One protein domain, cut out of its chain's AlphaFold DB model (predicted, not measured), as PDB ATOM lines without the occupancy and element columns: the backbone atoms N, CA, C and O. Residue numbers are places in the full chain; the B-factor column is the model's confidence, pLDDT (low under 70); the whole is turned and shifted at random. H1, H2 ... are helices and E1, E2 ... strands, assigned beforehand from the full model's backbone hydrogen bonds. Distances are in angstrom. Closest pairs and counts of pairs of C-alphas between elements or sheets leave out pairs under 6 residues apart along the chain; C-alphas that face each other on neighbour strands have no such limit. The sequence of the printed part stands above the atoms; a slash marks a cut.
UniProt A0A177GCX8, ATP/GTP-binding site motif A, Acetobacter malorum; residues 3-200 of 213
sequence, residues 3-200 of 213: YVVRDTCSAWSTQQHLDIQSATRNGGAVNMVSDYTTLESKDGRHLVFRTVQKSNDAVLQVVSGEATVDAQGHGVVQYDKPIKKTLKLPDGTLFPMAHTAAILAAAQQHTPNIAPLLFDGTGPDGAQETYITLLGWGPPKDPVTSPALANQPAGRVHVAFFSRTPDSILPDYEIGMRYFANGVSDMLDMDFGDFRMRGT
ATOM      1  N   TYR A   3     196.418 170.585 136.411       97.00
ATOM      2  CA  TYR A   3     196.857 169.870 137.603       97.00
ATOM      3  C   TYR A   3     198.382 169.800 137.584       97.00
ATOM      4  O   TYR A   3     198.975 169.379 136.590       97.00
ATOM      5  N   VAL A   4     199.019 170.263 138.651       97.12
ATOM      6  CA  VAL A   4     200.473 170.372 138.768       97.12
ATOM      7  C   VAL A   4     200.892 169.740 140.080       97.12
ATOM      8  O   VAL A   4     200.458 170.180 141.140       97.12
ATOM      9  N   VAL A   5     201.787 168.759 140.000       96.44
ATOM     10  CA  VAL A   5     202.482 168.198 141.161       96.44
ATOM     11  C   VAL A   5     203.945 168.591 141.069       96.44
ATOM     12  O   VAL A   5     204.583 168.418 140.028       96.44
ATOM     13  N   ARG A   6     204.484 169.128 142.160       94.88
ATOM     14  CA  ARG A   6     205.904 169.436 142.302       94.88
ATOM     15  C   ARG A   6     206.494 168.614 143.428       94.88
ATOM     16  O   ARG A   6     205.988 168.610 144.549       94.88
ATOM     17  N   ASP A   7     207.594 167.957 143.101       92.44
ATOM     18  CA  ASP A   7     208.481 167.353 144.075       92.44
ATOM     19  C   ASP A   7     209.331 168.455 144.726       92.44
ATOM     20  O   ASP A   7     210.055 169.173 144.033       92.44
ATOM     21  N   THR A   8     209.207 168.619 146.039       90.31
ATOM     22  CA  THR A   8     210.087 169.469 146.851       90.31
ATOM     23  C   THR A   8     210.787 168.602 147.896       90.31
ATOM     24  O   THR A   8     210.339 167.493 148.185       90.31
ATOM     25  N   CYS A   9     211.857 169.105 148.515       89.00
ATOM     26  CA  CYS A   9     212.686 168.281 149.399       89.00
ATOM     27  C   CYS A   9     211.940 167.640 150.574       89.00
ATOM     28  O   CYS A   9     212.236 166.505 150.934       89.00
ATOM     29  N   SER A  10     210.971 168.338 151.161       91.06
ATOM     30  CA  SER A  10     210.226 167.847 152.325       91.06
ATOM     31  C   SER A  10     208.770 167.496 152.027       91.06
ATOM     32  O   SER A  10     208.118 166.874 152.867       91.06
ATOM     33  N   ALA A  11     208.250 167.857 150.849       96.00
ATOM     34  CA  ALA A  11     206.827 167.743 150.552       96.00
ATOM     35  C   ALA A  11     206.507 167.589 149.057       96.00
ATOM     36  O   ALA A  11     207.299 167.913 148.170       96.00
ATOM     37  N   TRP A  12     205.298 167.130 148.777       97.06
ATOM     38  CA  TRP A  12     204.625 167.262 147.497       97.06
ATOM     39  C   TRP A  12     203.776 168.530 147.516       97.06
ATOM     40  O   TRP A  12     202.950 168.706 148.409       97.06
ATOM     41  N   SER A  13     203.967 169.413 146.537       97.38
ATOM     42  CA  SER A  13     203.058 170.540 146.321       97.38
ATOM     43  C   SER A  13     202.125 170.226 145.164       97.38
ATOM     44  O   SER A  13     202.592 169.983 144.050       97.38
ATOM     45  N   THR A  14     200.824 170.266 145.426       98.12
ATOM     46  CA  THR A  14     199.791 170.061 144.413       98.12
ATOM     47  C   THR A  14     199.037 171.358 144.191       98.12
ATOM     48  O   THR A  14     198.673 172.046 145.141       98.12
ATOM     49  N   GLN A  15     198.808 171.698 142.927       98.25
ATOM     50  CA  GLN A  15     197.955 172.806 142.515       98.25
ATOM     51  C   GLN A  15     197.004 172.316 141.434       98.25
ATOM     52  O   GLN A  15     197.430 171.712 140.449       98.25
ATOM     53  N   GLN A  16     195.725 172.611 141.597       98.19
ATOM     54  CA  GLN A  16     194.690 172.302 140.629       98.19
ATOM     55  C   GLN A  16     193.843 173.543 140.380       98.19
ATOM     56  O   GLN A  16     193.433 174.221 141.320       98.19
ATOM     57  N   HIS A  17     193.542 173.784 139.110       97.88
ATOM     58  CA  HIS A  17     192.556 174.766 138.686       97.88
ATOM     59  C   HIS A  17     191.529 174.082 137.786       97.88
ATOM     60  O   HIS A  17     191.856 173.523 136.731       97.88
ATOM     61  N   LEU A  18     190.274 174.105 138.215       95.88
ATOM     62  CA  LEU A  18     189.140 173.551 137.494       95.88
ATOM     63  C   LEU A  18     188.182 174.689 137.145       95.88
ATOM     64  O   LEU A  18     187.755 175.414 138.032       95.88
ATOM     65  N   ASP A  19     187.859 174.821 135.863       95.81
ATOM     66  CA  ASP A  19     186.898 175.783 135.316       95.81
ATOM     67  C   ASP A  19     185.850 174.968 134.554       95.81
ATOM     68  O   ASP A  19     186.203 174.142 133.699       95.81
ATOM     69  N   ILE A  20     184.588 175.124 134.947       92.31
ATOM     70  CA  ILE A  20     183.436 174.412 134.403       92.31
ATOM     71  C   ILE A  20     182.402 175.446 133.976       92.31
ATOM     72  O   ILE A  20     181.801 176.132 134.803       92.31
ATOM     73  N   GLN A  21     182.110 175.466 132.682       91.38
ATOM     74  CA  GLN A  21     180.999 176.225 132.129       91.38
ATOM     75  C   GLN A  21     179.828 175.285 131.880       91.38
ATOM     76  O   GLN A  21     179.939 174.312 131.132       91.38
ATOM     77  N   SER A  22     178.697 175.582 132.508       86.44
ATOM     78  CA  SER A  22     177.456 174.831 132.340       86.44
ATOM     79  C   SER A  22     176.354 175.738 131.805       86.44
ATOM     80  O   SER A  22     176.287 176.925 132.129       86.44
ATOM     81  N   ALA A  23     175.482 175.182 130.967       85.31
ATOM     82  CA  ALA A  23     174.289 175.861 130.489       85.31
ATOM     83  C   ALA A  23     173.077 175.383 131.293       85.31
ATOM     84  O   ALA A  23     172.820 174.185 131.416       85.31
ATOM     85  N   THR A  24     172.314 176.327 131.829       78.06
ATOM     86  CA  THR A  24     171.053 176.046 132.519       78.06
ATOM     87  C   THR A  24     169.913 175.893 131.515       78.06
ATOM     88  O   THR A  24     169.961 176.417 130.400       78.06
ATOM     89  N   ARG A  25     168.823 175.233 131.929       78.75
ATOM     90  CA  ARG A  25     167.610 175.071 131.104       78.75
ATOM     91  C   ARG A  25     166.997 176.395 130.632       78.75
ATOM     92  O   ARG A  25     166.339 176.414 129.600       78.75
ATOM     93  N   ASN A  26     167.239 177.487 131.356       80.56
ATOM     94  CA  ASN A  26     166.715 178.815 131.033       80.56
ATOM     95  C   ASN A  26     167.649 179.615 130.104       80.56
ATOM     96  O   ASN A  26     167.428 180.804 129.898       80.56
ATOM     97  N   GLY A  27     168.711 178.996 129.576       70.62
ATOM     98  CA  GLY A  27     169.674 179.636 128.676       70.62
ATOM     99  C   GLY A  27     170.745 180.484 129.375       70.62
ATOM    100  O   GLY A  27     171.594 181.057 128.700       70.62
ATOM    101  N   GLY A  28     170.742 180.555 130.710       80.00
ATOM    102  CA  GLY A  28     171.819 181.191 131.473       80.00
ATOM    103  C   GLY A  28     173.046 180.285 131.563       80.00
ATOM    104  O   GLY A  28     172.891 179.079 131.764       80.00
ATOM    105  N   ALA A  29     174.245 180.854 131.445       84.50
ATOM    106  CA  ALA A  29     175.497 180.151 131.714       84.50
ATOM    107  C   ALA A  29     175.894 180.316 133.187       84.50
ATOM    108  O   ALA A  29     175.787 181.410 133.743       84.50
ATOM    109  N   VAL A  30     176.357 179.236 133.811       88.88
ATOM    110  CA  VAL A  30     176.989 179.260 135.132       88.88
ATOM    111  C   VAL A  30     178.439 178.849 134.951       88.88
ATOM    112  O   VAL A  30     178.718 177.770 134.422       88.88
ATOM    113  N   ASN A  31     179.344 179.719 135.389       93.31
ATOM    114  CA  ASN A  31     180.761 179.420 135.467       93.31
ATOM    115  C   ASN A  31     181.118 179.023 136.900       93.31
ATOM    116  O   ASN A  31     180.950 179.832 137.814       93.31
ATOM    117  N   MET A  32     181.619 177.805 137.090       94.00
ATOM    118  CA  MET A  32     182.153 177.330 138.361       94.00
ATOM    119  C   MET A  32     183.666 177.181 138.270       94.00
ATOM    120  O   MET A  32     184.177 176.473 137.406       94.00
ATOM    121  N   VAL A  33     184.374 177.807 139.207       96.69
ATOM    122  CA  VAL A  33     185.833 177.723 139.314       96.69
ATOM    123  C   VAL A  33     186.204 177.126 140.665       96.69
ATOM    124  O   VAL A  33     185.720 177.589 141.697       96.69
ATOM    125  N   SER A  34     187.081 176.125 140.667       96.88
ATOM    126  CA  SER A  34     187.652 175.524 141.871       96.88
ATOM    127  C   SER A  34     189.175 175.560 141.808       96.88
ATOM    128  O   SER A  34     189.790 174.876 140.987       96.88
ATOM    129  N   ASP A  35     189.773 176.325 142.716       98.31
ATOM    130  CA  ASP A  35     191.215 176.383 142.944       98.31
ATOM    131  C   ASP A  35     191.559 175.548 144.179       98.31
ATOM    132  O   ASP A  35     191.042 175.802 145.269       98.31
ATOM    133  N   TYR A  36     192.435 174.561 144.019       98.31
ATOM    134  CA  TYR A  36     192.858 173.652 145.082       98.31
ATOM    135  C   TYR A  36     194.380 173.638 145.187       98.31
ATOM    136  O   TYR A  36     195.091 173.578 144.184       98.31
ATOM    137  N   THR A  37     194.902 173.761 146.404       98.56
ATOM    138  CA  THR A  37     196.341 173.754 146.669       98.56
ATOM    139  C   THR A  37     196.644 173.001 147.948       98.56
ATOM    140  O   THR A  37     196.033 173.271 148.985       98.56
ATOM    141  N   THR A  38     197.635 172.115 147.885       98.69
ATOM    142  CA  THR A  38     198.144 171.407 149.057       98.69
ATOM    143  C   THR A  38     199.658 171.364 149.121       98.69
ATOM    144  O   THR A  38     200.362 171.481 148.112       98.69
ATOM    145  N   LEU A  39     200.144 171.196 150.347       98.56
ATOM    146  CA  LEU A  39     201.508 170.817 150.665       98.56
ATOM    147  C   LEU A  39     201.444 169.598 151.587       98.56
ATOM    148  O   LEU A  39     201.021 169.721 152.734       98.56
ATOM    149  N   GLU A  40     201.825 168.435 151.069       98.69
ATOM    150  CA  GLU A  40     201.793 167.162 151.792       98.69
ATOM    151  C   GLU A  40     203.214 166.680 152.069       98.69
ATOM    152  O   GLU A  40     204.017 166.562 151.142       98.69
ATOM    153  N   SER A  41     203.552 166.402 153.326       98.19
ATOM    154  CA  SER A  41     204.889 165.926 153.689       98.19
ATOM    155  C   SER A  41     205.208 164.575 153.035       98.19
ATOM    156  O   SER A  41     204.329 163.751 152.791       98.19
ATOM    157  N   LYS A  42     206.490 164.309 152.745       96.06
ATOM    158  CA  LYS A  42     206.908 163.050 152.085       96.06
ATOM    159  C   LYS A  42     206.582 161.783 152.874       96.06
ATOM    160  O   LYS A  42     206.454 160.721 152.273       96.06
ATOM    161  N   ASP A  43     206.479 161.891 154.193       95.81
ATOM    162  CA  ASP A  43     206.085 160.797 155.081       95.81
ATOM    163  C   ASP A  43     204.559 160.634 155.204       95.81
ATOM    164  O   ASP A  43     204.107 159.718 155.888       95.81
ATOM    165  N   GLY A  44     203.769 161.496 154.547       97.06
ATOM    166  CA  GLY A  44     202.306 161.449 154.540       97.06
ATOM    167  C   GLY A  44     201.656 161.848 155.867       97.06
ATOM    168  O   GLY A  44     200.503 161.500 156.100       97.06
ATOM    169  N   ARG A  45     202.384 162.535 156.760       97.62
ATOM    170  CA  ARG A  45     201.935 162.844 158.132       97.62
ATOM    171  C   ARG A  45     201.483 164.276 158.362       97.62
ATOM    172  O   ARG A  45     200.901 164.547 159.409       97.62
ATOM    173  N   HIS A  46     201.715 165.189 157.424       98.56
ATOM    174  CA  HIS A  46     201.236 166.569 157.499       98.56
ATOM    175  C   HIS A  46     200.690 167.026 156.148       98.56
ATOM    176  O   HIS A  46     201.309 166.789 155.111       98.56
ATOM    177  N   LEU A  47     199.536 167.686 156.177       98.81
ATOM    178  CA  LEU A  47     198.879 168.266 155.014       98.81
ATOM    179  C   LEU A  47     198.453 169.693 155.338       98.81
ATOM    180  O   LEU A  47     197.598 169.903 156.195       98.81
ATOM    181  N   VAL A  48     198.983 170.664 154.602       98.75
ATOM    182  CA  VAL A  48     198.424 172.022 154.541       98.75
ATOM    183  C   VAL A  48     197.535 172.098 153.313       98.75
ATOM    184  O   VAL A  48     197.972 171.725 152.225       98.75
ATOM    185  N   PHE A  49     196.304 172.584 153.462       98.81
ATOM    186  CA  PHE A  49     195.334 172.608 152.370       98.81
ATOM    187  C   PHE A  49     194.591 173.934 152.263       98.81
ATOM    188  O   PHE A  49     194.314 174.628 153.248       98.81
ATOM    189  N   ARG A  50     194.228 174.273 151.027       98.75
ATOM    190  CA  ARG A  50     193.323 175.370 150.709       98.75
ATOM    191  C   ARG A  50     192.542 175.070 149.434       98.75
ATOM    192  O   ARG A  50     193.132 174.860 148.379       98.75
ATOM    193  N   THR A  51     191.226 175.190 149.533       98.56
ATOM    194  CA  THR A  51     190.264 175.054 148.437       98.56
ATOM    195  C   THR A  51     189.408 176.316 148.378       98.56
ATOM    196  O   THR A  51     188.876 176.762 149.397       98.56
ATOM    197  N   VAL A  52     189.287 176.919 147.196       98.25
ATOM    198  CA  VAL A  52     188.420 178.073 146.932       98.25
ATOM    199  C   VAL A  52     187.497 177.729 145.779       98.25
ATOM    200  O   VAL A  52     187.963 177.458 144.676       98.25
ATOM    201  N   GLN A  53     186.195 177.796 146.026       97.44
ATOM    202  CA  GLN A  53     185.169 177.575 145.017       97.44
ATOM    203  C   GLN A  53     184.424 178.877 144.743       97.44
ATOM    204  O   GLN A  53     184.026 179.592 145.670       97.44
ATOM    205  N   LYS A  54     184.240 179.189 143.463       97.12
ATOM    206  CA  LYS A  54     183.541 180.378 142.979       97.12
ATOM    207  C   LYS A  54     182.461 179.982 141.984       97.12
ATOM    208  O   LYS A  54     182.655 179.057 141.203       97.12
ATOM    209  N   SER A  55     181.367 180.734 141.976       95.25
ATOM    210  CA  SER A  55     180.337 180.685 140.940       95.25
ATOM    211  C   SER A  55     180.097 182.090 140.417       95.25
ATOM    212  O   SER A  55     179.775 182.983 141.198       95.25
ATOM    213  N   ASN A  56     180.239 182.286 139.104       92.44
ATOM    214  CA  ASN A  56     180.136 183.595 138.449       92.44
ATOM    215  C   ASN A  56     180.961 184.668 139.192       92.44
ATOM    216  O   ASN A  56     180.439 185.708 139.587       92.44
ATOM    217  N   ASP A  57     182.230 184.342 139.464       91.56
ATOM    218  CA  ASP A  57     183.217 185.137 140.217       91.56
ATOM    219  C   ASP A  57     182.918 185.394 141.705       91.56
ATOM    220  O   ASP A  57     183.812 185.805 142.453       91.56
ATOM    221  N   ALA A  58     181.716 185.076 142.186       95.81
ATOM    222  CA  ALA A  58     181.380 185.140 143.602       95.81
ATOM    223  C   ALA A  58     181.930 183.914 144.344       95.81
ATOM    224  O   ALA A  58     181.694 182.771 143.950       95.81
ATOM    225  N   VAL A  59     182.652 184.141 145.444       96.75
ATOM    226  CA  VAL A  59     183.159 183.062 146.304       96.75
ATOM    227  C   VAL A  59     181.983 182.356 146.975       96.75
ATOM    228  O   VAL A  59     181.269 182.965 147.769       96.75
ATOM    229  N   LEU A  60     181.816 181.070 146.673       94.88
ATOM    230  CA  LEU A  60     180.829 180.201 147.310       94.88
ATOM    231  C   LEU A  60     181.373 179.627 148.614       94.88
ATOM    232  O   LEU A  60     180.702 179.655 149.643       94.88
ATOM    233  N   GLN A  61     182.604 179.120 148.568       96.19
ATOM    234  CA  GLN A  61     183.193 178.400 149.685       96.19
ATOM    235  C   GLN A  61     184.708 178.574 149.718       96.19
ATOM    236  O   GLN A  61     185.388 178.631 148.692       96.19
ATOM    237  N   VAL A  62     185.235 178.644 150.938       98.19
ATOM    238  CA  VAL A  62     186.664 178.534 151.213       98.19
ATOM    239  C   VAL A  62     186.844 177.509 152.319       98.19
ATOM    240  O   VAL A  62     186.277 177.664 153.402       98.19
ATOM    241  N   VAL A  63     187.653 176.494 152.050       98.50
ATOM    242  CA  VAL A  63     188.078 175.486 153.021       98.50
ATOM    243  C   VAL A  63     189.589 175.587 153.131       98.50
ATOM    244  O   VAL A  63     190.287 175.613 152.121       98.50
ATOM    245  N   SER A  64     190.112 175.731 154.342       98.75
ATOM    246  CA  SER A  64     191.558 175.768 154.555       98.75
ATOM    247  C   SER A  64     191.911 175.345 155.963       98.75
ATOM    248  O   SER A  64     191.098 175.516 156.876       98.75
ATOM    249  N   GLY A  65     193.129 174.856 156.134       98.75
ATOM    250  CA  GLY A  65     193.644 174.435 157.422       98.75
ATOM    251  C   GLY A  65     194.838 173.510 157.272       98.75
ATOM    252  O   GLY A  65     195.474 173.445 156.215       98.75
ATOM    253  N   GLU A  66     195.104 172.778 158.344       98.81
ATOM    254  CA  GLU A  66     196.187 171.809 158.418       98.81
ATOM    255  C   GLU A  66     195.703 170.513 159.059       98.81
ATOM    256  O   GLU A  66     194.877 170.530 159.973       98.81
ATOM    257  N   ALA A  67     196.216 169.384 158.589       98.75
ATOM    258  CA  ALA A  67     195.957 168.079 159.166       98.75
ATOM    259  C   ALA A  67     197.265 167.357 159.480       98.75
ATOM    260  O   ALA A  67     198.239 167.458 158.734       98.75
ATOM    261  N   THR A  68     197.275 166.618 160.583       98.62
ATOM    262  CA  THR A  68     198.395 165.778 161.004       98.62
ATOM    263  C   THR A  68     197.927 164.365 161.301       98.62
ATOM    264  O   THR A  68     196.802 164.169 161.757       98.62
ATOM    265  N   VAL A  69     198.801 163.390 161.063       97.81
ATOM    266  CA  VAL A  69     198.649 161.999 161.506       97.81
ATOM    267  C   VAL A  69     199.897 161.614 162.294       97.81
ATOM    268  O   VAL A  69     201.021 161.782 161.813       97.81
ATOM    269  N   ASP A  70     199.716 161.151 163.529       94.81
ATOM    270  CA  ASP A  70     200.827 160.746 164.389       94.81
ATOM    271  C   ASP A  70     201.400 159.367 164.001       94.81
ATOM    272  O   ASP A  70     200.942 158.693 163.076       94.81
ATOM    273  N   ALA A  71     202.451 158.928 164.699       90.94
ATOM    274  CA  ALA A  71     203.089 157.641 164.420       90.94
ATOM    275  C   ALA A  71     202.208 156.427 164.773       90.94
ATOM    276  O   ALA A  71     202.502 155.319 164.328       90.94
ATOM    277  N   GLN A  72     201.171 156.630 165.585       90.56
ATOM    278  CA  GLN A  72     200.196 155.624 165.993       90.56
ATOM    279  C   GLN A  72     199.004 155.568 165.024       90.56
ATOM    280  O   GLN A  72     198.208 154.637 165.103       90.56
ATOM    281  N   GLY A  73     198.920 156.513 164.083       90.62
ATOM    282  CA  GLY A  73     197.868 156.595 163.079       90.62
ATOM    283  C   GLY A  73     196.693 157.479 163.486       90.62
ATOM    284  O   GLY A  73     195.756 157.585 162.696       90.62
ATOM    285  N   HIS A  74     196.736 158.136 164.651       95.75
ATOM    286  CA  HIS A  74     195.682 159.063 165.052       95.75
ATOM    287  C   HIS A  74     195.831 160.368 164.279       95.75
ATOM    288  O   HIS A  74     196.900 160.987 164.279       95.75
ATOM    289  N   GLY A  75     194.746 160.813 163.650       97.38
ATOM    290  CA  GLY A  75     194.751 162.047 162.882       97.38
ATOM    291  C   GLY A  75     193.942 163.173 163.520       97.38
ATOM    292  O   GLY A  75     192.939 162.957 164.203       97.38
ATOM    293  N   VAL A  76     194.359 164.408 163.264       98.44
ATOM    294  CA  VAL A  76     193.635 165.626 163.641       98.44
ATOM    295  C   VAL A  76     193.686 166.607 162.482       98.44
ATOM    296  O   VAL A  76     194.737 166.813 161.889       98.44
ATOM    297  N   VAL A  77     192.560 167.258 162.194       98.69
ATOM    298  CA  VAL A  77     192.492 168.412 161.293       98.69
ATOM    299  C   VAL A  77     192.099 169.661 162.072       98.69
ATOM    300  O   VAL A  77     191.154 169.652 162.862       98.69
ATOM    301  N   GLN A  78     192.821 170.750 161.835       98.75
ATOM    302  CA  GLN A  78     192.535 172.091 162.321       98.75
ATOM    303  C   GLN A  78     192.117 172.955 161.130       98.75
ATOM    304  O   GLN A  78     192.934 173.310 160.286       98.75
ATOM    305  N   TYR A  79     190.832 173.282 161.054       98.75
ATOM    306  CA  TYR A  79     190.292 174.174 160.037       98.75
ATOM    307  C   TYR A  79     190.471 175.634 160.448       98.75
ATOM    308  O   TYR A  79     190.184 175.998 161.586       98.75
ATOM    309  N   ASP A  80     190.838 176.473 159.485       98.50
ATOM    310  CA  ASP A  80     190.812 177.936 159.576       98.50
ATOM    311  C   ASP A  80     189.577 178.542 158.905       98.50
ATOM    312  O   ASP A  80     189.042 179.563 159.352       98.50
ATOM    313  N   LYS A  81     189.134 177.922 157.806       98.19
ATOM    314  CA  LYS A  81     187.953 178.308 157.030       98.19
ATOM    315  C   LYS A  81     187.076 177.078 156.764       98.19
ATOM    316  O   LYS A  81     187.621 175.987 156.597       98.19
ATOM    317  N   PRO A  82     185.742 177.241 156.694       95.94
ATOM    318  CA  PRO A  82     184.995 178.500 156.829       95.94
ATOM    319  C   PRO A  82     184.924 179.022 158.275       95.94
ATOM    320  O   PRO A  82     184.828 180.230 158.484       95.94
ATOM    321  N   ILE A  83     185.036 178.128 159.260       96.62
ATOM    322  CA  ILE A  83     185.021 178.426 160.696       96.62
ATOM    323  C   ILE A  83     186.199 177.703 161.343       96.62
ATOM    324  O   ILE A  83     186.493 176.563 160.980       96.62
ATOM    325  N   LYS A  84     186.833 178.346 162.328       98.31
ATOM    326  CA  LYS A  84     187.878 177.711 163.128       98.31
ATOM    327  C   LYS A  84     187.306 176.555 163.938       98.31
ATOM    328  O   LYS A  84     186.490 176.780 164.831       98.31
ATOM    329  N   LYS A  85     187.725 175.333 163.628       98.12
ATOM    330  CA  LYS A  85     187.319 174.124 164.355       98.12
ATOM    331  C   LYS A  85     188.384 173.044 164.241       98.12
ATOM    332  O   LYS A  85     189.163 173.030 163.296       98.12
ATOM    333  N   THR A  86     188.372 172.112 165.182       98.38
ATOM    334  CA  THR A  86     189.261 170.951 165.177       98.38
ATOM    335  C   THR A  86     188.421 169.688 165.148       98.38
ATOM    336  O   THR A  86     187.505 169.555 165.959       98.38
ATOM    337  N   LEU A  87     188.727 168.771 164.234       97.94
ATOM    338  CA  LEU A  87     188.098 167.455 164.161       97.94
ATOM    339  C   LEU A  87     189.164 166.370 164.306       97.94
ATOM    340  O   LEU A  87     190.299 166.533 163.859       97.94
ATOM    341  N   LYS A  88     188.783 165.249 164.919       97.94
ATOM    342  CA  LYS A  88     189.587 164.027 164.869       97.94
ATOM    343  C   LYS A  88     189.363 163.354 163.520       97.94
ATOM    344  O   LYS A  88     188.221 163.249 163.075       97.94
ATOM    345  N   LEU A  89     190.438 162.894 162.902       97.94
ATOM    346  CA  LEU A  89     190.377 162.012 161.744       97.94
ATOM    347  C   LEU A  89     190.409 160.564 162.250       97.94
ATOM    348  O   LEU A  89     191.090 160.298 163.244       97.94
ATOM    349  N   PRO A  90     189.676 159.636 161.620       96.50
ATOM    350  CA  PRO A  90     189.754 158.236 162.006       96.50
ATOM    351  C   PRO A  90     191.148 157.665 161.742       96.50
ATOM    352  O   PRO A  90     191.873 158.130 160.855       96.50
ATOM    353  N   ASP A  91     191.501 156.637 162.504       96.12
ATOM    354  CA  ASP A  91     192.831 156.049 162.436       96.12
ATOM    355  C   ASP A  91     193.103 155.448 161.053       96.12
ATOM    356  O   ASP A  91     192.247 154.789 160.459       96.12
ATOM    357  N   GLY A  92     194.303 155.695 160.527       92.81
ATOM    358  CA  GLY A  92     194.686 155.241 159.185       92.81
ATOM    359  C   GLY A  92     194.172 156.119 158.039       92.81
ATOM    360  O   GLY A  92     194.235 155.701 156.882       92.81
ATOM    361  N   THR A  93     193.688 157.332 158.330       98.00
ATOM    362  CA  THR A  93     193.402 158.340 157.298       98.00
ATOM    363  C   THR A  93     194.657 158.668 156.491       98.00
ATOM    364  O   THR A  93     195.692 159.009 157.062       98.00
ATOM    365  N   LEU A  94     194.551 158.599 155.162       98.50
ATOM    366  CA  LEU A  94     195.605 159.000 154.234       98.50
ATOM    367  C   LEU A  94     195.349 160.405 153.680       98.50
ATOM    368  O   LEU A  94     194.204 160.825 153.508       98.50
ATOM    369  N   PHE A  95     196.432 161.101 153.345       98.75
ATOM    370  CA  PHE A  95     196.401 162.338 152.563       98.75
ATOM    371  C   PHE A  95     196.542 162.049 151.056       98.75
ATOM    372  O   PHE A  95     196.897 160.925 150.692       98.75
ATOM    373  N   PRO A  96     196.212 162.993 150.153       98.44
ATOM    374  CA  PRO A  96     196.025 162.714 148.723       98.44
ATOM    375  C   PRO A  96     197.193 162.016 148.005       98.44
ATOM    376  O   PRO A  96     196.969 161.119 147.184       98.44
ATOM    377  N   MET A  97     198.441 162.390 148.295       98.19
ATOM    378  CA  MET A  97     199.618 161.770 147.682       98.19
ATOM    379  C   MET A  97     199.887 160.387 148.272       98.19
ATOM    380  O   MET A  97     200.156 159.454 147.514       98.19
ATOM    381  N   ALA A  98     199.758 160.222 149.590       98.31
ATOM    382  CA  ALA A  98     199.821 158.919 150.251       98.31
ATOM    383  C   ALA A  98     198.705 157.970 149.770       98.31
ATOM    384  O   ALA A  98     198.949 156.785 149.542       98.31
ATOM    385  N   HIS A  99     197.497 158.490 149.542       98.62
ATOM    386  CA  HIS A  99     196.353 157.757 148.997       98.62
ATOM    387  C   HIS A  99     196.622 157.296 147.562       98.62
ATOM    388  O   HIS A  99     196.510 156.108 147.265       98.62
ATOM    389  N   THR A 100     197.124 158.192 146.704       98.38
ATOM    390  CA  THR A 100     197.565 157.831 145.347       98.38
ATOM    391  C   THR A 100     198.669 156.770 145.383       98.38
ATOM    392  O   THR A 100     198.624 155.798 144.629       98.38
ATOM    393  N   ALA A 101     199.648 156.900 146.283       98.31
ATOM    394  CA  ALA A 101     200.709 155.909 146.444       98.31
ATOM    395  C   ALA A 101     200.163 154.534 146.873       98.31
ATOM    396  O   ALA A 101     200.622 153.515 146.353       98.31
ATOM    397  N   ALA A 102     199.156 154.491 147.751       98.44
ATOM    398  CA  ALA A 102     198.493 153.253 148.159       98.44
ATOM    399  C   ALA A 102     197.772 152.567 146.985       98.44
ATOM    400  O   ALA A 102     197.886 151.351 146.828       98.44
ATOM    401  N   ILE A 103     197.104 153.337 146.115       98.56
ATOM    402  CA  ILE A 103     196.496 152.823 144.875       98.56
ATOM    403  C   ILE A 103     197.564 152.189 143.978       98.56
ATOM    404  O   ILE A 103     197.408 151.051 143.533       98.56
ATOM    405  N   LEU A 104     198.667 152.899 143.719       98.25
ATOM    406  CA  LEU A 104     199.739 152.404 142.850       98.25
ATOM    407  C   LEU A 104     200.404 151.145 143.425       98.25
ATOM    408  O   LEU A 104     200.686 150.208 142.678       98.25
ATOM    409  N   ALA A 105     200.616 151.099 144.742       98.19
ATOM    410  CA  ALA A 105     201.156 149.928 145.424       98.19
ATOM    411  C   ALA A 105     200.216 148.718 145.305       98.19
ATOM    412  O   ALA A 105     200.667 147.627 144.954       98.19
ATOM    413  N   ALA A 106     198.909 148.909 145.518       98.31
ATOM    414  CA  ALA A 106     197.911 147.858 145.332       98.31
ATOM    415  C   ALA A 106     197.892 147.343 143.885       98.31
ATOM    416  O   ALA A 106     197.856 146.133 143.661       98.31
ATOM    417  N   ALA A 107     198.002 148.244 142.904       97.25
ATOM    418  CA  ALA A 107     198.032 147.888 141.489       97.25
ATOM    419  C   ALA A 107     199.254 147.025 141.136       97.25
ATOM    420  O   ALA A 107     199.119 145.986 140.490       97.25
ATOM    421  N   GLN A 108     200.438 147.416 141.620       96.00
ATOM    422  CA  GLN A 108     201.685 146.662 141.450       96.00
ATOM    423  C   GLN A 108     201.634 145.279 142.105       96.00
ATOM    424  O   GLN A 108     202.214 144.330 141.585       96.00
ATOM    425  N   GLN A 109     200.931 145.159 143.229       97.06
ATOM    426  CA  GLN A 109     200.724 143.896 143.938       97.06
ATOM    427  C   GLN A 109     199.548 143.081 143.380       97.06
ATOM    428  O   GLN A 109     199.221 142.034 143.932       97.06
ATOM    429  N   HIS A 110     198.894 143.552 142.312       96.38
ATOM    430  CA  HIS A 110     197.681 142.952 141.749       96.38
ATOM    431  C   HIS A 110     196.556 142.753 142.780       96.38
ATOM    432  O   HIS A 110     195.738 141.842 142.655       96.38
ATOM    433  N   THR A 111     196.499 143.620 143.793       97.75
ATOM    434  CA  THR A 111     195.406 143.653 144.765       97.75
ATOM    435  C   THR A 111     194.213 144.357 144.118       97.75
ATOM    436  O   THR A 111     194.319 145.540 143.791       97.75
ATOM    437  N   PRO A 112     193.083 143.663 143.893       96.06
ATOM    438  CA  PRO A 112     192.007 144.185 143.056       96.06
ATOM    439  C   PRO A 112     191.160 145.247 143.754       96.06
ATOM    440  O   PRO A 112     190.515 146.030 143.067       96.06
ATOM    441  N   ASN A 113     191.128 145.274 145.091       98.12
ATOM    442  CA  ASN A 113     190.339 146.243 145.842       98.12
ATOM    443  C   ASN A 113     191.061 146.688 147.114       98.12
ATOM    444  O   ASN A 113     191.674 145.862 147.791       98.12
ATOM    445  N   ILE A 114     190.928 147.967 147.459       98.44
ATOM    446  CA  ILE A 114     191.357 148.545 148.741       98.44
ATOM    447  C   ILE A 114     190.320 149.571 149.209       98.44
ATOM    448  O   ILE A 114     189.587 150.125 148.391       98.44
ATOM    449  N   ALA A 115     190.267 149.844 150.512       97.94
ATOM    450  CA  ALA A 115     189.335 150.820 151.078       97.94
ATOM    451  C   ALA A 115     190.015 151.771 152.084       97.94
ATOM    452  O   ALA A 115     189.693 151.748 153.273       97.94
ATOM    453  N   PRO A 116     191.032 152.550 151.662       97.75
ATOM    454  CA  PRO A 116     191.665 153.517 152.546       97.75
ATOM    455  C   PRO A 116     190.725 154.691 152.850       97.75
ATOM    456  O   PRO A 116     189.929 155.120 152.013       97.75
ATOM    457  N   LEU A 117     190.864 155.263 154.040       97.38
ATOM    458  CA  LEU A 117     190.269 156.555 154.370       97.38
ATOM    459  C   LEU A 117     191.055 157.676 153.687       97.38
ATOM    460  O   LEU A 117     192.283 157.607 153.595       97.38
ATOM    461  N   LEU A 118     190.358 158.723 153.257       98.44
ATOM    462  CA  LEU A 118     190.962 159.890 152.622       98.44
ATOM    463  C   LEU A 118     190.568 161.165 153.360       98.44
ATOM    464  O   LEU A 118     189.391 161.417 153.592       98.44
ATOM    465  N   PHE A 119     191.546 162.011 153.652       98.50
ATOM    466  CA  PHE A 119     191.315 163.420 153.930       98.50
ATOM    467  C   PHE A 119     192.034 164.264 152.879       98.50
ATOM    468  O   PHE A 119     193.262 164.270 152.835       98.50
ATOM    469  N   ASP A 120     191.283 164.978 152.042       97.19
ATOM    470  CA  ASP A 120     191.831 165.747 150.917       97.19
ATOM    471  C   ASP A 120     191.715 167.274 151.076       97.19
ATOM    472  O   ASP A 120     192.236 168.026 150.257       97.19
ATOM    473  N   GLY A 121     191.058 167.760 152.132       96.81
ATOM    474  CA  GLY A 121     190.895 169.194 152.382       96.81
ATOM    475  C   GLY A 121     189.951 169.919 151.411       96.81
ATOM    476  O   GLY A 121     189.961 171.156 151.358       96.81
ATOM    477  N   THR A 122     189.125 169.196 150.651       95.50
ATOM    478  CA  THR A 122     188.113 169.798 149.765       95.50
ATOM    479  C   THR A 122     186.837 170.184 150.516       95.50
ATOM    480  O   THR A 122     186.193 171.175 150.162       95.50
ATOM    481  N   GLY A 123     186.522 169.475 151.607       94.31
ATOM    482  CA  GLY A 123     185.344 169.694 152.450       94.31
ATOM    483  C   GLY A 123     185.655 170.026 153.922       94.31
ATOM    484  O   GLY A 123     186.747 169.744 154.431       94.31
ATOM    485  N   PRO A 124     184.696 170.627 154.654       94.69
ATOM    486  CA  PRO A 124     184.859 170.988 156.060       94.69
ATOM    487  C   PRO A 124     184.514 169.851 157.042       94.69
ATOM    488  O   PRO A 124     184.453 170.111 158.245       94.69
ATOM    489  N   ASP A 125     184.272 168.624 156.570       93.88
ATOM    490  CA  ASP A 125     183.639 167.550 157.358       93.88
ATOM    491  C   ASP A 125     184.578 166.387 157.723       93.88
ATOM    492  O   ASP A 125     184.141 165.330 158.173       93.88
ATOM    493  N   GLY A 126     185.890 166.611 157.624       95.81
ATOM    494  CA  GLY A 126     186.909 165.615 157.946       95.81
ATOM    495  C   GLY A 126     187.109 164.595 156.827       95.81
ATOM    496  O   GLY A 126     186.992 164.927 155.650       95.81
ATOM    497  N   ALA A 127     187.505 163.378 157.203       97.00
ATOM    498  CA  ALA A 127     187.826 162.314 156.255       97.00
ATOM    499  C   ALA A 127     186.573 161.688 155.623       97.00
ATOM    500  O   ALA A 127     185.528 161.571 156.268       97.00
ATOM    501  N   GLN A 128     186.732 161.209 154.396       96.44
ATOM    502  CA  GLN A 128     185.769 160.421 153.639       96.44
ATOM    503  C   GLN A 128     186.219 158.961 153.575       96.44
ATOM    504  O   GLN A 128     187.410 158.642 153.664       96.44
ATOM    505  N   GLU A 129     185.252 158.069 153.400       96.50
ATOM    506  CA  GLU A 129     185.532 156.677 153.072       96.50
ATOM    507  C   GLU A 129     185.723 156.553 151.564       96.50
ATOM    508  O   GLU A 129     185.005 157.180 150.784       96.50
ATOM    509  N   THR A 130     186.710 155.758 151.144       97.81
ATOM    510  CA  THR A 130     186.887 155.432 149.728       97.81
ATOM    511  C   THR A 130     186.837 153.932 149.525       97.81
ATOM    512  O   THR A 130     187.396 153.176 150.318       97.81
ATOM    513  N   TYR A 131     186.185 153.500 148.452       98.06
ATOM    514  CA  TYR A 131     186.257 152.128 147.972       98.06
ATOM    515  C   TYR A 131     186.859 152.130 146.574       98.06
ATOM    516  O   TYR A 131     186.349 152.789 145.663       98.06
ATOM    517  N   ILE A 132     187.971 151.421 146.416       98.56
ATOM    518  CA  ILE A 132     188.804 151.493 145.222       98.56
ATOM    519  C   ILE A 132     188.857 150.128 144.573       98.56
ATOM    520  O   ILE A 132     189.298 149.166 145.198       98.56
ATOM    521  N   THR A 133     188.488 150.079 143.298       98.50
ATOM    522  CA  THR A 133     188.589 148.892 142.452       98.50
ATOM    523  C   THR A 133     189.667 149.116 141.402       98.50
ATOM    524  O   THR A 133     189.660 150.118 140.681       98.50
ATOM    525  N   LEU A 134     190.584 148.163 141.282       97.69
ATOM    526  CA  LEU A 134     191.686 148.170 140.332       97.69
ATOM    527  C   LEU A 134     191.498 147.061 139.299       97.69
ATOM    528  O   LEU A 134     191.316 145.888 139.623       97.69
ATOM    529  N   LEU A 135     191.570 147.438 138.027       94.94
ATOM    530  CA  LEU A 135     191.367 146.554 136.888       94.94
ATOM    531  C   LEU A 135     192.627 146.520 136.022       94.94
ATOM    532  O   LEU A 135     192.867 147.386 135.174       94.94
ATOM    533  N   GLY A 136     193.400 145.453 136.226       92.12
ATOM    534  CA  GLY A 136     194.632 145.171 135.498       92.12
ATOM    535  C   GLY A 136     195.806 146.070 135.893       92.12
ATOM    536  O   GLY A 136     195.642 147.147 136.460       92.12
ATOM    537  N   TRP A 137     197.010 145.605 135.574       96.62
ATOM    538  CA  TRP A 137     198.244 146.371 135.717       96.62
ATOM    539  C   TRP A 137     199.282 145.821 134.737       96.62
ATOM    540  O   TRP A 137     199.594 144.630 134.779       96.62
ATOM    541  N   GLY A 138     199.764 146.646 133.810       95.88
ATOM    542  CA  GLY A 138     200.690 146.207 132.762       95.88
ATOM    543  C   GLY A 138     200.764 147.189 131.594       95.88
ATOM    544  O   GLY A 138     200.377 148.343 131.757       95.88
ATOM    545  N   PRO A 139     201.255 146.772 130.414       94.81
ATOM    546  CA  PRO A 139     201.299 147.640 129.240       94.81
ATOM    547  C   PRO A 139     199.919 148.260 128.938       94.81
ATOM    548  O   PRO A 139     198.916 147.535 128.978       94.81
ATOM    549  N   PRO A 140     199.838 149.572 128.641       92.00
ATOM    550  CA  PRO A 140     198.569 150.229 128.352       92.00
ATOM    551  C   PRO A 140     197.855 149.574 127.161       92.00
ATOM    552  O   PRO A 140     198.449 149.395 126.100       92.00
ATOM    553  N   LYS A 141     196.577 149.218 127.338       88.19
ATOM    554  CA  LYS A 141     195.734 148.650 126.266       88.19
ATOM    555  C   LYS A 141     195.042 149.728 125.433       88.19
ATOM    556  O   LYS A 141     194.904 149.574 124.224       88.19
ATOM    557  N   ASP A 142     194.618 150.807 126.086       90.06
ATOM    558  CA  ASP A 142     194.008 151.963 125.428       90.06
ATOM    559  C   ASP A 142     195.087 152.913 124.885       90.06
ATOM    560  O   ASP A 142     196.173 152.997 125.476       90.06
ATOM    561  N   PRO A 143     194.795 153.699 123.830       91.19
ATOM    562  CA  PRO A 143     195.716 154.701 123.305       91.19
ATOM    563  C   PRO A 143     196.274 155.626 124.394       91.19
ATOM    564  O   PRO A 143     195.563 156.048 125.309       91.19
ATOM    565  N   VAL A 144     197.564 155.940 124.302       91.56
ATOM    566  CA  VAL A 144     198.268 156.822 125.240       91.56
ATOM    567  C   VAL A 144     198.567 158.136 124.530       91.56
ATOM    568  O   VAL A 144     199.287 158.155 123.535       91.56
ATOM    569  N   THR A 145     198.014 159.239 125.035       85.69
ATOM    570  CA  THR A 145     198.093 160.548 124.363       85.69
ATOM    571  C   THR A 145     199.483 161.190 124.454       85.69
ATOM    572  O   THR A 145     199.844 161.997 123.602       85.69
ATOM    573  N   SER A 146     200.288 160.838 125.465       89.12
ATOM    574  CA  SER A 146     201.640 161.381 125.655       89.12
ATOM    575  C   SER A 146     202.719 160.312 125.446       89.12
ATOM    576  O   SER A 146     202.706 159.303 126.158       89.12
ATOM    577  N   PRO A 147     203.721 160.540 124.571       89.31
ATOM    578  CA  PRO A 147     204.853 159.624 124.402       89.31
ATOM    579  C   PRO A 147     205.609 159.328 125.704       89.31
ATOM    580  O   PRO A 147     206.136 158.231 125.874       89.31
ATOM    581  N   ALA A 148     205.616 160.272 126.651       90.00
ATOM    582  CA  ALA A 148     206.269 160.109 127.950       90.00
ATOM    583  C   ALA A 148     205.637 159.004 128.821       90.00
ATOM    584  O   ALA A 148     206.271 158.516 129.755       90.00
ATOM    585  N   LEU A 149     204.398 158.606 128.515       93.62
ATOM    586  CA  LEU A 149     203.644 157.587 129.244       93.62
ATOM    587  C   LEU A 149     203.572 156.243 128.502       93.62
ATOM    588  O   LEU A 149     203.174 155.248 129.099       93.62
ATOM    589  N   ALA A 150     203.977 156.183 127.229       90.12
ATOM    590  CA  ALA A 150     203.772 155.008 126.374       90.12
ATOM    591  C   ALA A 150     204.443 153.726 126.907       90.12
ATOM    592  O   ALA A 150     203.915 152.634 126.727       90.12
ATOM    593  N   ASN A 151     205.578 153.868 127.599       90.88
ATOM    594  CA  ASN A 151     206.348 152.752 128.160       90.88
ATOM    595  C   ASN A 151     206.103 152.530 129.663       90.88
ATOM    596  O   ASN A 151     206.824 151.760 130.295       90.88
ATOM    597  N   GLN A 152     205.134 153.227 130.260       94.94
ATOM    598  CA  GLN A 152     204.787 153.053 131.668       94.94
ATOM    599  C   GLN A 152     203.723 151.955 131.803       94.94
ATOM    600  O   GLN A 152     202.736 151.986 131.064       94.94
ATOM    601  N   PRO A 153     203.855 151.019 132.762       96.62
ATOM    602  CA  PRO A 153     202.729 150.193 133.175       96.62
ATOM    603  C   PRO A 153     201.551 151.072 133.601       96.62
ATOM    604  O   PRO A 153     201.751 152.142 134.180       96.62
ATOM    605  N   ALA A 154     200.337 150.620 133.324       97.44
ATOM    606  CA  ALA A 154     199.110 151.312 133.662       97.44
ATOM    607  C   ALA A 154     198.005 150.337 134.081       97.44
ATOM    608  O   ALA A 154     198.025 149.153 133.732       97.44
ATOM    609  N   GLY A 155     197.015 150.864 134.796       96.75
ATOM    610  CA  GLY A 155     195.814 150.144 135.212       96.75
ATOM    611  C   GLY A 155     194.605 151.067 135.268       96.75
ATOM    612  O   GLY A 155     194.746 152.278 135.457       96.75
ATOM    613  N   ARG A 156     193.410 150.500 135.081       97.44
ATOM    614  CA  ARG A 156     192.154 151.230 135.283       97.44
ATOM    615  C   ARG A 156     191.824 151.209 136.767       97.44
ATOM    616  O   ARG A 156     191.867 150.155 137.392       97.44
ATOM    617  N   VAL A 157     191.492 152.367 137.308       98.12
ATOM    618  CA  VAL A 157     191.134 152.548 138.709       98.12
ATOM    619  C   VAL A 157     189.777 153.217 138.767       98.12
ATOM    620  O   VAL A 157     189.494 154.142 138.009       98.12
ATOM    621  N   HIS A 158     188.941 152.715 139.656       98.44
ATOM    622  CA  HIS A 158     187.659 153.296 139.992       98.44
ATOM    623  C   HIS A 158     187.651 153.593 141.486       98.44
ATOM    624  O   HIS A 158     187.957 152.701 142.275       98.44
ATOM    625  N   VAL A 159     187.319 154.821 141.862       98.44
ATOM    626  CA  VAL A 159     187.239 155.269 143.253       98.44
ATOM    627  C   VAL A 159     185.827 155.762 143.514       98.44
ATOM    628  O   VAL A 159     185.377 156.691 142.853       98.44
ATOM    629  N   ALA A 160     185.150 155.156 144.479       97.94
ATOM    630  CA  ALA A 160     183.885 155.640 145.014       97.94
ATOM    631  C   ALA A 160     184.139 156.337 146.354       97.94
ATOM    632  O   ALA A 160     184.891 155.807 147.176       97.94
ATOM    633  N   PHE A 161     183.535 157.507 146.561       96.94
ATOM    634  CA  PHE A 161     183.719 158.338 147.751       96.94
ATOM    635  C   PHE A 161     182.418 158.415 148.543       96.94
ATOM    636  O   PHE A 161     181.364 158.681 147.971       96.94
ATOM    637  N   PHE A 162     182.495 158.210 149.853       95.31
ATOM    638  CA  PHE A 162     181.334 158.164 150.737       95.31
ATOM    639  C   PHE A 162     181.519 159.122 151.913       95.31
ATOM    640  O   PHE A 162     182.564 159.124 152.582       95.31
ATOM    641  N   SER A 163     180.489 159.918 152.202       92.56
ATOM    642  CA  SER A 163     180.404 160.632 153.471       92.56
ATOM    643  C   SER A 163     180.306 159.639 154.623       92.56
ATOM    644  O   SER A 163     179.736 158.559 154.520       92.56
ATOM    645  N   ARG A 164     180.819 160.040 155.784       90.25
ATOM    646  CA  ARG A 164     180.778 159.216 157.001       90.25
ATOM    647  C   ARG A 164     179.498 159.421 157.813       90.25
ATOM    648  O   ARG A 164     179.510 159.312 159.040       90.25
ATOM    649  N   THR A 165     178.408 159.795 157.144       86.94
ATOM    650  CA  THR A 165     177.101 159.957 157.788       86.94
ATOM    651  C   THR A 165     176.419 158.589 157.928       86.94
ATOM    652  O   THR A 165     176.550 157.766 157.026       86.94
ATOM    653  N   PRO A 166     175.703 158.303 159.035       80.19
ATOM    654  CA  PRO A 166     175.188 156.954 159.314       80.19
ATOM    655  C   PRO A 166     174.266 156.355 158.241       80.19
ATOM    656  O   PRO A 166     174.198 155.135 158.123       80.19
ATOM    657  N   ASP A 167     173.578 157.199 157.470       82.06
ATOM    658  CA  ASP A 167     172.612 156.783 156.446       82.06
ATOM    659  C   ASP A 167     173.203 156.795 155.019       82.06
ATOM    660  O   ASP A 167     172.481 156.566 154.044       82.06
ATOM    661  N   SER A 168     174.506 157.072 154.864       79.12
ATOM    662  CA  SER A 168     175.172 157.061 153.556       79.12
ATOM    663  C   SER A 168     175.406 155.623 153.090       79.12
ATOM    664  O   SER A 168     176.214 154.885 153.649       79.12
ATOM    665  N   ILE A 169     174.654 155.210 152.068       83.56
ATOM    666  CA  ILE A 169     174.766 153.883 151.434       83.56
ATOM    667  C   ILE A 169     175.255 154.005 149.983       83.56
ATOM    668  O   ILE A 169     175.856 153.080 149.440       83.56
ATOM    669  N   LEU A 170     174.989 155.146 149.346       91.31
ATOM    670  CA  LEU A 170     175.420 155.451 147.985       91.31
ATOM    671  C   LEU A 170     176.656 156.356 148.027       91.31
ATOM    672  O   LEU A 170     176.762 157.163 148.953       91.31
ATOM    673  N   PRO A 171     177.565 156.241 147.045       93.88
ATOM    674  CA  PRO A 171     178.677 157.170 146.935       93.88
ATOM    675  C   PRO A 171     178.159 158.582 146.659       93.88
ATOM    676  O   PRO A 171     177.213 158.769 145.894       93.88
ATOM    677  N   ASP A 172     178.807 159.573 147.264       93.12
ATOM    678  CA  ASP A 172     178.536 160.987 146.998       93.12
ATOM    679  C   ASP A 172     179.030 161.369 145.595       93.12
ATOM    680  O   ASP A 172     178.427 162.195 144.914       93.12
ATOM    681  N   TYR A 173     180.149 160.772 145.172       94.62
ATOM    682  CA  TYR A 173     180.675 160.856 143.815       94.62
ATOM    683  C   TYR A 173     181.627 159.692 143.530       94.62
ATOM    684  O   TYR A 173     182.162 159.043 144.436       94.62
ATOM    685  N   GLU A 174     181.858 159.437 142.248       97.50
ATOM    686  CA  GLU A 174     182.717 158.365 141.755       97.50
ATOM    687  C   GLU A 174     183.679 158.901 140.690       97.50
ATOM    688  O   GLU A 174     183.341 159.781 139.895       97.50
ATOM    689  N   ILE A 175     184.904 158.378 140.662       97.75
ATOM    690  CA  ILE A 175     185.912 158.735 139.662       97.75
ATOM    691  C   ILE A 175     186.519 157.467 139.069       97.75
ATOM    692  O   ILE A 175     187.208 156.700 139.742       97.75
ATOM    693  N   GLY A 176     186.320 157.285 137.768       98.00
ATOM    694  CA  GLY A 176     187.059 156.346 136.939       98.00
ATOM    695  C   GLY A 176     188.248 157.025 136.264       98.00
ATOM    696  O   GLY A 176     188.126 158.112 135.705       98.00
ATOM    697  N   MET A 177     189.406 156.375 136.268       97.44
ATOM    698  CA  MET A 177     190.604 156.870 135.592       97.44
ATOM    699  C   MET A 177     191.550 155.739 135.200       97.44
ATOM    700  O   MET A 177     191.384 154.588 135.607       97.44
ATOM    701  N   ARG A 178     192.559 156.047 134.390       97.06
ATOM    702  CA  ARG A 178     193.736 155.195 134.225       97.06
ATOM    703  C   ARG A 178     194.899 155.845 134.956       97.06
ATOM    704  O   ARG A 178     195.200 157.001 134.685       97.06
ATOM    705  N   TYR A 179     195.560 155.094 135.830       97.75
ATOM    706  CA  TYR A 179     196.834 155.495 136.423       97.75
ATOM    707  C   TYR A 179     197.990 154.819 135.700       97.75
ATOM    708  O   TYR A 179     197.912 153.636 135.365       97.75
ATOM    709  N   PHE A 180     199.072 155.566 135.511       97.56
ATOM    710  CA  PHE A 180     200.374 155.056 135.093       97.56
ATOM    711  C   PHE A 180     201.280 154.857 136.315       97.56
ATOM    712  O   PHE A 180     201.081 155.474 137.360       97.56
ATOM    713  N   ALA A 181     202.314 154.025 136.184       96.44
ATOM    714  CA  ALA A 181     203.229 153.669 137.273       96.44
ATOM    715  C   ALA A 181     203.939 154.864 137.934       96.44
ATOM    716  O   ALA A 181     204.378 154.762 139.076       96.44
ATOM    717  N   ASN A 182     204.042 155.996 137.237       94.88
ATOM    718  CA  ASN A 182     204.605 157.242 137.753       94.88
ATOM    719  C   ASN A 182     203.576 158.154 138.458       94.88
ATOM    720  O   ASN A 182     203.917 159.282 138.803       94.88
ATOM    721  N   GLY A 183     202.329 157.706 138.631       95.62
ATOM    722  CA  GLY A 183     201.249 158.448 139.291       95.62
ATOM    723  C   GLY A 183     200.503 159.449 138.412       95.62
ATOM    724  O   GLY A 183     199.536 160.050 138.873       95.62
ATOM    725  N   VAL A 184     200.888 159.614 137.143       96.38
ATOM    726  CA  VAL A 184     200.087 160.398 136.190       96.38
ATOM    727  C   VAL A 184     198.788 159.647 135.896       96.38
ATOM    728  O   VAL A 184     198.802 158.423 135.759       96.38
ATOM    729  N   SER A 185     197.678 160.375 135.770       95.81
ATOM    730  CA  SER A 185     196.378 159.819 135.395       95.81
ATOM    731  C   SER A 185     195.830 160.424 134.105       95.81
ATOM    732  O   SER A 185     196.020 161.613 133.834       95.81
ATOM    733  N   ASP A 186     195.088 159.633 133.335       95.88
ATOM    734  CA  ASP A 186     194.277 160.107 132.213       95.88
ATOM    735  C   ASP A 186     192.925 159.375 132.128       95.88
ATOM    736  O   ASP A 186     192.572 158.579 133.000       95.88
ATOM    737  N   MET A 187     192.141 159.689 131.089       94.12
ATOM    738  CA  MET A 187     190.814 159.108 130.841       94.12
ATOM    739  C   MET A 187     189.860 159.253 132.038       94.12
ATOM    740  O   MET A 187     189.220 158.278 132.440       94.12
ATOM    741  N   LEU A 188     189.795 160.466 132.593       96.25
ATOM    742  CA  LEU A 188     188.944 160.786 133.733       96.25
ATOM    743  C   LEU A 188     187.469 160.670 133.338       96.25
ATOM    744  O   LEU A 188     187.040 161.229 132.325       96.25
ATOM    745  N   ASP A 189     186.703 159.987 134.170       96.94
ATOM    746  CA  ASP A 189     185.253 159.890 134.117       96.94
ATOM    747  C   ASP A 189     184.737 160.128 135.537       96.94
ATOM    748  O   ASP A 189     184.968 159.316 136.425       96.94
ATOM    749  N   MET A 190     184.150 161.297 135.769       95.81
ATOM    750  CA  MET A 190     183.700 161.748 137.086       95.81
ATOM    751  C   MET A 190     182.174 161.725 137.105       95.81
ATOM    752  O   MET A 190     181.554 162.391 136.273       95.81
ATOM    753  N   ASP A 191     181.588 160.966 138.021       95.50
ATOM    754  CA  ASP A 191     180.146 160.841 138.215       95.50
ATOM    755  C   ASP A 191     179.741 161.489 139.540       95.50
ATOM    756  O   ASP A 191     180.196 161.068 140.600       95.50
ATOM    757  N   PHE A 192     178.917 162.535 139.468       89.81
ATOM    758  CA  PHE A 192     178.378 163.253 140.629       89.81
ATOM    759  C   PHE A 192     176.921 162.851 140.923       89.81
ATOM    760  O   PHE A 192     176.250 163.468 141.745       89.81
ATOM    761  N   GLY A 193     176.404 161.834 140.224       87.25
ATOM    762  CA  GLY A 193     175.033 161.345 140.329       87.25
ATOM    763  C   GLY A 193     174.055 162.080 139.410       87.25
ATOM    764  O   GLY A 193     173.349 161.450 138.623       87.25
ATOM    765  N   ASP A 194     174.003 163.412 139.471       85.19
ATOM    766  CA  ASP A 194     173.106 164.239 138.649       85.19
ATOM    767  C   ASP A 194     173.713 164.633 137.291       85.19
ATOM    768  O   ASP A 194     172.988 164.831 136.307       85.19
ATOM    769  N   PHE A 195     175.041 164.701 137.211       87.06
ATOM    770  CA  PHE A 195     175.787 164.870 135.972       87.06
ATOM    771  C   PHE A 195     177.104 164.084 135.982       87.06
ATOM    772  O   PHE A 195     177.675 163.759 137.022       87.06
ATOM    773  N   ARG A 196     177.618 163.817 134.777       93.00
ATOM    774  CA  ARG A 196     178.923 163.183 134.558       93.00
ATOM    775  C   ARG A 196     179.821 164.078 133.727       93.00
ATOM    776  O   ARG A 196     179.373 164.703 132.765       93.00
ATOM    777  N   MET A 197     181.102 164.096 134.059       93.50
ATOM    778  CA  MET A 197     182.124 164.832 133.328       93.50
ATOM    779  C   MET A 197     183.207 163.889 132.824       93.50
ATOM    780  O   MET A 197     183.735 163.068 133.570       93.50
ATOM    781  N   ARG A 198     183.597 164.058 131.559       95.75
ATOM    782  CA  ARG A 198     184.729 163.343 130.964       95.75
ATOM    783  C   ARG A 198     185.921 164.276 130.810       95.75
ATOM    784  O   ARG A 198     185.807 165.327 130.183       95.75
ATOM    785  N   GLY A 199     187.070 163.870 131.338       94.12
ATOM    786  CA  GLY A 199     188.336 164.586 131.209       94.12
ATOM    787  C   GLY A 199     189.315 163.857 130.291       94.12
ATOM    788  O   GLY A 199     189.718 162.725 130.558       94.12
ATOM    789  N   THR A 200     189.751 164.539 129.233       93.44
ATOM    790  CA  THR A 200     190.787 164.045 128.315       93.44
ATOM    791  C   THR A 200     192.094 164.791 128.564       93.44
ATOM    792  O   THR A 200     192.122 166.022 128.553       93.44
TER     793      THR A 200
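AT A GLANCE: This is residues 3 to 200 of the 213 residues of the protein "ATP/GTP-binding site motif A" of Acetobacter malorum (UniProt A0A177GCX8). Two twisted sheets make two walls that are only partly face to face, a larger one of E1 to E7 and a smaller one of E8 to E12, with their strands crossed. The single helix H1 packs on one face of the smaller sheet, and its first residues, 96 to 98, reach the larger one. The printed part has 198 residues with twelve named strands and one named helix, in the order E1 to E7, H1, E8 to E12; each sheet is antiparallel throughout, its strands side by side in chain order, and the class is mostly strand. It is compact, with a radius of gyration of the C-alphas of 17.4 A and spans of 52 by 46 by 39 A.

HOW THE PARTS SIT: The first sheet is a meander, each strand the antiparallel neighbour of the one before: E1, residues 3 to 7, E2, 11 to 23, E3, 29 to 41, E4, 46 to 55, E5, 58 to 69, E6, 75 to 81, and E7, 85 to 89. In the hairpin of E2 and E3, N 12 and O 40 are 2.7 A apart, within hydrogen-bond range. In the hairpin of E6 and E7, N 79 and O 85 are 2.8 A apart. H1, residues 96 to 108, stands up from this sheet, its line rising 54 degrees; its closest C-alphas to E3 are Met 97 and Glu 40, 7.1 A. Every O i to N i+4 pair in H1 is within hydrogen-bond range. E8, residues 128 to 138, E9, 154 to 162, E10, 173 to 180, E11, 185 to 191, and E12, 196 to 199, form the second meander. H1 is on this sheet at a height of 7.9 A, over E9, and runs slantwise to the strands, at 49 degrees to E9 on the local plane. The closest C-alphas of H1 and E8 are those of Ala 107 and Trp 137, 6.0 A. E8 bends by 58 degrees at residue 135; N 135 and O 156 of E9 are 2.8 A apart. E3 and E9 are apart.

IN THESE COORDINATES: E1 begins at C-alpha 3, (196.857, 169.870, 137.603). E2 is 39.1 A long, E3 39.4 A, E4 30.2 A and E5 34.0 A. H1 begins at C-alpha 96, (196.025, 162.714, 148.723), and is 18.5 A long. E8 is 29.3 A long, E9 25.6 A and E10 22.3 A. E12 ends at C-alpha 199, (188.336, 164.586, 131.209).

THE WHOLE: The C-alphas farthest apart, those of Gly 27 and Gln 72, are 53.9 A apart. The links H1 to E8, 19 residues, and E8 to E9, 15 residues, are long. The printed part has no cut, and no printed residue is under 70 in pLDDT.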